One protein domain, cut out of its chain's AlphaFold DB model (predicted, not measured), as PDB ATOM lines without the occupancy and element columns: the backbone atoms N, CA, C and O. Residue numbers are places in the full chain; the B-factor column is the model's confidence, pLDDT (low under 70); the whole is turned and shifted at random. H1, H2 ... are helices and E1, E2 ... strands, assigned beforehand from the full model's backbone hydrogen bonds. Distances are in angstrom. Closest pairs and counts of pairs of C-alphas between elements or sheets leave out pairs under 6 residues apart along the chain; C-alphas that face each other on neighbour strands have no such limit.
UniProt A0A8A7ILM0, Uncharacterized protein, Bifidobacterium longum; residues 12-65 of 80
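What this domain is: This is residues 12 to 65 of the 80 residues of an uncharacterized protein of Bifidobacterium longum (UniProt A0A8A7ILM0). A two-stranded ribbon, E1 and E2, bridges two helices: H1 near one end of it, and H2 running on from E2 at the other end and sticking out with residues 56 to 65. The printed part has 54 residues in the order E1, H1, E2, H2; the sheet is antiparallel and the class is mixed. The whole is loose, with a radius of gyration of the C-alphas of 14.0 A and spans of 36 by 26 by 14 A.

How they stand to each other: Look first at E1, residues 12 to 17, and E2, residues 48 to 54, antiparallel at 146 degrees; N 14 and O 51 are within hydrogen-bond range at 2.9 A. The closest C-alphas of E1 and H1, residues 25 to 41, are those of Ala 15 and Ala 39, 5.8 A apart. A tight link joins E2 to H2, residues 55 to 64; H1 and H2 are apart. In H1 and H2 every O i to N i+4 pair is within hydrogen-bond range.

Where its parts are: Find C-alpha 12 at (28.420, -14.724, 24.533), where E1 begins its 16.0 A. H1 covers 24.8 A, E2 18.9 A and H2 14.3 A, to C-alpha 64 at (25.090, -20.630, 43.473).

The domain as a whole: The C-alphas farthest apart, of Glu 24 and Glu 56, are 37.5 A apart. The printed part has no cut and no long link; pLDDT is under 70 at residues 42 to 48.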
ATOM      1  N   LEU A  12      27.997 -16.115  24.418       76.19
ATOM      2  CA  LEU A  12      28.420 -14.724  24.533       76.19
ATOM      3  C   LEU A  12      29.832 -14.609  23.968       76.19
ATOM      4  O   LEU A  12      30.739 -15.290  24.450       76.19
ATOM      5  N   SER A  13      30.019 -13.747  22.971       77.44
ATOM      6  CA  SER A  13      31.354 -13.371  22.509       77.44
ATOM      7  C   SER A  13      32.018 -12.503  23.571       77.44
ATOM      8  O   SER A  13      31.496 -11.450  23.936       77.44
ATOM      9  N   VAL A  14      33.158 -12.962  24.077       80.88
ATOM     10  CA  VAL A  14      33.946 -12.262  25.092       80.88
ATOM     11  C   VAL A  14      35.337 -12.001  24.533       80.88
ATOM     12  O   VAL A  14      35.942 -12.888  23.929       80.88
ATOM     13  N   ALA A  15      35.842 -10.790  24.755       85.00
ATOM     14  CA  ALA A  15      37.237 -10.441  24.537       85.00
ATOM     15  C   ALA A  15      37.962 -10.419  25.889       85.00
ATOM     16  O   ALA A  15      37.444  -9.879  26.869       85.00
ATOM     17  N   VAL A  16      39.141 -11.030  25.944       84.75
ATOM     18  CA  VAL A  16      39.979 -11.101  27.142       84.75
ATOM     19  C   VAL A  16      41.310 -10.433  26.840       84.75
ATOM     20  O   VAL A  16      41.974 -10.814  25.880       84.75
ATOM     21  N   ALA A  17      41.698  -9.480  27.686       86.50
ATOM     22  CA  ALA A  17      42.987  -8.805  27.637       86.50
ATOM     23  C   ALA A  17      43.779  -9.075  28.920       86.50
ATOM     24  O   ALA A  17      43.199  -9.223  30.001       86.50
ATOM     25  N   GLN A  18      45.104  -9.086  28.810       89.62
ATOM     26  CA  GLN A  18      46.004  -9.144  29.955       89.62
ATOM     27  C   GLN A  18      46.952  -7.948  29.923       89.62
ATOM     28  O   GLN A  18      47.550  -7.652  28.895       89.62
ATOM     29  N   PHE A  19      47.143  -7.301  31.072       90.25
ATOM     30  CA  PHE A  19      48.139  -6.247  31.223       90.25
ATOM     31  C   PHE A  19      48.813  -6.292  32.589       90.25
ATOM     32  O   PHE A  19      48.295  -6.858  33.553       90.25
ATOM     33  N   THR A  20      49.985  -5.671  32.656       94.00
ATOM     34  CA  THR A  20      50.713  -5.463  33.905       94.00
ATOM     35  C   THR A  20      50.231  -4.176  34.560       94.00
ATOM     36  O   THR A  20      50.315  -3.108  33.953       94.00
ATOM     37  N   VAL A  21      49.771  -4.281  35.807       96.12
ATOM     38  CA  VAL A  21      49.344  -3.134  36.617       96.12
ATOM     39  C   VAL A  21      50.543  -2.228  36.914       96.12
ATOM     40  O   VAL A  21      51.570  -2.695  37.405       96.12
ATOM     41  N   ALA A  22      50.400  -0.941  36.607       95.44
ATOM     42  CA  ALA A  22      51.340   0.126  36.936       95.44
ATOM     43  C   ALA A  22      51.003   0.785  38.282       95.44
ATOM     44  O   ALA A  22      49.869   0.677  38.758       95.44
ATOM     45  N   GLU A  23      51.985   1.478  38.872       96.81
ATOM     46  CA  GLU A  23      51.786   2.282  40.085       96.81
ATOM     47  C   GLU A  23      50.816   3.440  39.823       96.81
ATOM     48  O   GLU A  23      49.969   3.719  40.668       96.81
ATOM     49  N   GLU A  24      50.882   4.051  38.635       96.88
ATOM     50  CA  GLU A  24      49.980   5.121  38.216       96.88
ATOM     51  C   GLU A  24      48.600   4.556  37.826       96.88
ATOM     52  O   GLU A  24      48.480   3.849  36.812       96.88
ATOM     53  N   PRO A  25      47.525   4.864  38.579       93.31
ATOM     54  CA  PRO A  25      46.187   4.370  38.270       93.31
ATOM     55  C   PRO A  25      45.686   4.832  36.901       93.31
ATOM     56  O   PRO A  25      45.041   4.057  36.195       93.31
ATOM     57  N   GLU A  26      46.013   6.062  36.505       96.75
ATOM     58  CA  GLU A  26      45.596   6.659  35.234       96.75
ATOM     59  C   GLU A  26      46.097   5.822  34.056       96.75
ATOM     60  O   GLU A  26      45.336   5.510  33.143       96.75
ATOM     61  N   ARG A  27      47.343   5.343  34.137       95.69
ATOM     62  CA  ARG A  27      47.939   4.481  33.115       95.69
ATOM     63  C   ARG A  27      47.197   3.151  32.981       95.69
ATOM     64  O   ARG A  27      47.034   2.642  31.877       95.69
ATOM     65  N   ASN A  28      46.732   2.574  34.089       95.75
ATOM     66  CA  ASN A  28      45.945   1.338  34.052       95.75
ATOM     67  C   ASN A  28      44.583   1.564  33.386       95.75
ATOM     68  O   ASN A  28      44.131   0.720  32.616       95.75
ATOM     69  N   LEU A  29      43.945   2.703  33.666       95.94
ATOM     70  CA  LEU A  29      42.664   3.065  33.061       95.94
ATOM     71  C   LEU A  29      42.798   3.314  31.556       95.94
ATOM     72  O   LEU A  29      41.965   2.821  30.802       95.94
ATOM     73  N   GLU A  30      43.858   3.996  31.116       95.12
ATOM     74  CA  GLU A  30      44.161   4.186  29.689       95.12
ATOM     75  C   GLU A  30      44.331   2.846  28.960       95.12
ATOM     76  O   GLU A  30      43.787   2.655  27.872       95.12
ATOM     77  N   ILE A  31      45.033   1.890  29.578       93.12
ATOM     78  CA  ILE A  31      45.215   0.543  29.022       93.12
ATOM     79  C   ILE A  31      43.874  -0.203  28.921       93.12
ATOM     80  O   ILE A  31      43.576  -0.800  27.888       93.12
ATOM     81  N   ILE A  32      43.047  -0.164  29.974       93.44
ATOM     82  CA  ILE A  32      41.726  -0.816  29.988       93.44
ATOM     83  C   ILE A  32      40.801  -0.209  28.925       93.44
ATOM     84  O   ILE A  32      40.117  -0.952  28.220       93.44
ATOM     85  N   ASP A  33      40.777   1.119  28.800       93.50
ATOM     86  CA  ASP A  33      39.976   1.823  27.796       93.50
ATOM     87  C   ASP A  33      40.418   1.472  26.366       93.50
ATOM     88  O   ASP A  33      39.574   1.240  25.498       93.50
ATOM     89  N   GLY A  34      41.731   1.346  26.136       91.44
ATOM     90  CA  GLY A  34      42.291   0.838  24.882       91.44
ATOM     91  C   GLY A  34      41.718  -0.531  24.513       91.44
ATOM     92  O   GLY A  34      41.051  -0.662  23.488       91.44
ATOM     93  N   PHE A  35      41.854  -1.521  25.401       90.69
ATOM     94  CA  PHE A  35      41.325  -2.866  25.143       90.69
ATOM     95  C   PHE A  35      39.806  -2.907  24.968       90.69
ATOM     96  O   PHE A  35      39.302  -3.692  24.164       90.69
ATOM     97  N   ALA A  36      39.056  -2.085  25.708       89.81
ATOM     98  CA  ALA A  36      37.606  -2.007  25.563       89.81
ATOM     99  C   ALA A  36      37.204  -1.490  24.174       89.81
ATOM    100  O   ALA A  36      36.257  -2.004  23.571       89.81
ATOM    101  N   ARG A  37      37.937  -0.500  23.649       89.38
ATOM    102  CA  ARG A  37      37.738   0.026  22.297       89.38
ATOM    103  C   ARG A  37      38.049  -1.031  21.240       89.38
ATOM    104  O   ARG A  37      37.212  -1.257  20.369       89.38
ATOM    105  N   ASP A  38      39.180  -1.715  21.360       87.44
ATOM    106  CA  ASP A  38      39.602  -2.746  20.402       87.44
ATOM    107  C   ASP A  38      38.607  -3.920  20.378       87.44
ATOM    108  O   ASP A  38      38.158  -4.362  19.315       87.44
ATOM    109  N   ALA A  39      38.139  -4.340  21.559       86.12
ATOM    110  CA  ALA A  39      37.110  -5.364  21.706       86.12
ATOM    111  C   ALA A  39      35.767  -4.955  21.075       86.12
ATOM    112  O   ALA A  39      35.082  -5.800  20.498       86.12
ATOM    113  N   ALA A  40      35.386  -3.676  21.165       84.31
ATOM    114  CA  ALA A  40      34.145  -3.165  20.583       84.31
ATOM    115  C   ALA A  40      34.189  -3.102  19.048       84.31
ATOM    116  O   ALA A  40      33.164  -3.312  18.396       84.31
ATOM    117  N   VAL A  41      35.361  -2.828  18.469       82.75
ATOM    118  CA  VAL A  41      35.578  -2.852  17.012       82.75
ATOM    119  C   VAL A  41      35.678  -4.295  16.492       82.75
ATOM    120  O   VAL A  41      35.432  -4.550  15.313       82.75
ATOM    121  N   GLY A  42      35.967  -5.254  17.378       69.81
ATOM    122  CA  GLY A  42      36.239  -6.643  17.014       69.81
ATOM    123  C   GLY A  42      37.601  -6.802  16.345       69.81
ATOM    124  O   GLY A  42      37.810  -7.779  15.616       69.81
ATOM    125  N   ASP A  43      38.497  -5.833  16.555       60.16
ATOM    126  CA  ASP A  43      39.827  -5.871  15.975       60.16
ATOM    127  C   ASP A  43      40.681  -6.898  16.720       60.16
ATOM    128  O   ASP A  43      40.632  -7.032  17.944       60.16
ATOM    129  N   ARG A  44      41.425  -7.687  15.950       55.59
ATOM    130  CA  ARG A  44      42.190  -8.845  16.436       55.59
ATOM    131  C   ARG A  44      43.615  -8.438  16.790       55.59
ATOM    132  O   ARG A  44      44.536  -9.238  16.611       55.59
ATOM    133  N   GLU A  45      43.802  -7.187  17.199       55.62
ATOM    134  CA  GLU A  45      45.110  -6.690  17.591       55.62
ATOM    135  C   GLU A  45      45.637  -7.558  18.747       55.62
ATOM    136  O   GLU A  45      44.863  -8.089  19.549       55.62
ATOM    137  N   ALA A  46      46.947  -7.813  18.734       55.19
ATOM    138  CA  ALA A  46      47.593  -9.052  19.189       55.19
ATOM    139  C   ALA A  46      47.441  -9.434  20.680       55.19
ATOM    140  O   ALA A  46      47.963 -10.467  21.097       55.19
ATOM    141  N   ASP A  47      46.690  -8.660  21.455       63.31
ATOM    142  CA  ASP A  47      46.529  -8.803  22.899       63.31
ATOM    143  C   ASP A  47      45.102  -9.205  23.323       63.31
ATOM    144  O   ASP A  47      44.857  -9.438  24.510       63.31
ATOM    145  N   LEU A  48      44.160  -9.330  22.373       67.81
ATOM    146  CA  LEU A  48      42.792  -9.783  22.642       67.81
ATOM    147  C   LEU A  48      42.573 -11.252  22.268       67.81
ATOM    148  O   LEU A  48      42.582 -11.649  21.102       67.81
ATOM    149  N   ILE A  49      42.277 -12.068  23.279       75.75
ATOM    150  CA  ILE A  49      41.832 -13.450  23.099       75.75
ATOM    151  C   ILE A  49      40.305 -13.462  23.057       75.75
ATOM    152  O   ILE A  49      39.640 -13.092  24.025       75.75
ATOM    153  N   THR A  50      39.736 -13.921  21.944       74.69
ATOM    154  CA  THR A  50      38.286 -14.114  21.812       74.69
ATOM    155  C   THR A  50      37.881 -15.492  22.319       74.69
ATOM    156  O   THR A  50      38.464 -16.494  21.901       74.69
ATOM    157  N   ALA A  51      36.848 -15.557  23.154       76.12
ATOM    158  CA  ALA A  51      36.280 -16.805  23.645       76.12
ATOM    159  C   ALA A  51      34.751 -16.754  23.652       76.12
ATOM    160  O   ALA A  51      34.138 -15.685  23.674       76.12
ATOM    161  N   GLU A  52      34.139 -17.932  23.665       81.81
ATOM    162  CA  GLU A  52      32.706 -18.078  23.872       81.81
ATOM    163  C   GLU A  52      32.426 -18.441  25.329       81.81
ATOM    164  O   GLU A  52      33.017 -19.375  25.876       81.81
ATOM    165  N   LEU A  53      31.500 -17.714  25.955       81.44
ATOM    166  CA  LEU A  53      31.038 -17.990  27.311       81.44
ATOM    167  C   LEU A  53      29.568 -18.417  27.293       81.44
ATOM    168  O   LEU A  53      28.722 -17.750  26.693       81.44
ATOM    169  N   SER A  54      29.240 -19.507  27.990       85.69
ATOM    170  CA  SER A  54      27.850 -19.946  28.138       85.69
ATOM    171  C   SER A  54      27.117 -19.070  29.152       85.69
ATOM    172  O   SER A  54      27.471 -19.010  30.335       85.69
ATOM    173  N   ARG A  55      26.052 -18.414  28.683       85.00
ATOM    174  CA  ARG A  55      25.187 -17.577  29.518       85.00
ATOM    175  C   ARG A  55      24.493 -18.367  30.627       85.00
ATOM    176  O   ARG A  55      24.385 -17.881  31.743       85.00
ATOM    177  N   GLU A  56      24.083 -19.599  30.343       87.25
ATOM    178  CA  GLU A  56      23.449 -20.482  31.328       87.25
ATOM    179  C   GLU A  56      24.422 -20.858  32.446       87.25
ATOM    180  O   GLU A  56      24.104 -20.747  33.630       87.25
ATOM    181  N   CYS A  57      25.628 -21.276  32.062       87.81
ATOM    182  CA  CYS A  57      26.690 -21.611  32.994       87.81
ATOM    183  C   CYS A  57      27.029 -20.368  33.886       87.81
ATOM    184  O   CYS A  57      27.219 -20.521  35.097       87.81
ATOM    185  N   LEU A  58      27.000 -19.134  33.346       87.38
ATOM    186  CA  LEU A  58      27.137 -17.880  34.119       87.38
ATOM    187  C   LEU A  58      25.948 -17.619  35.068       87.38
ATOM    188  O   LEU A  58      26.151 -17.308  36.243       87.38
ATOM    189  N   ASP A  59      24.711 -17.786  34.597       88.62
ATOM    190  CA  ASP A  59      23.497 -17.603  35.404       88.62
ATOM    191  C   ASP A  59      23.431 -18.608  36.569       88.62
ATOM    192  O   ASP A  59      23.059 -18.261  37.695       88.62
ATOM    193  N   SER A  60      23.838 -19.855  36.320       90.31
ATOM    194  CA  SER A  60      23.957 -20.903  37.337       90.31
ATOM    195  C   SER A  60      24.984 -20.534  38.415       90.31
ATOM    196  O   SER A  60      24.710 -20.661  39.616       90.31
ATOM    197  N   ALA A  61      26.141 -19.997  38.008       90.31
ATOM    198  CA  ALA A  61      27.159 -19.514  38.934       90.31
ATOM    199  C   ALA A  61      26.632 -18.366  39.812       90.31
ATOM    200  O   ALA A  61      26.796 -18.418  41.031       90.31
ATOM    201  N   HIS A  62      25.926 -17.385  39.233       87.94
ATOM    202  CA  HIS A  62      25.314 -16.280  39.985       87.94
ATOM    203  C   HIS A  62      24.272 -16.740  41.012       87.94
ATOM    204  O   HIS A  62      24.176 -16.146  42.085       87.94
ATOM    205  N   ARG A  63      23.501 -17.795  40.719       89.31
ATOM    206  CA  ARG A  63      22.549 -18.377  41.683       89.31
ATOM    207  C   ARG A  63      23.245 -19.127  42.815       89.31
ATOM    208  O   ARG A  63      22.775 -19.093  43.947       89.31
ATOM    209  N   THR A  64      24.347 -19.808  42.507       93.38
ATOM    210  CA  THR A  64      25.090 -20.630  43.473       93.38
ATOM    211  C   THR A  64      25.945 -19.772  44.407       93.38
ATOM    212  O   THR A  64      25.974 -20.001  45.614       93.38
ATOM    213  N   LEU A  65      26.630 -18.769  43.854       90.75
ATOM    214  CA  LEU A  65      27.487 -17.828  44.570       90.75
ATOM    215  C   LEU A  65      26.993 -16.396  44.311       90.75
ATOM    216  O   LEU A  65      27.560 -15.691  43.472       90.75
TER     217      LEU A  65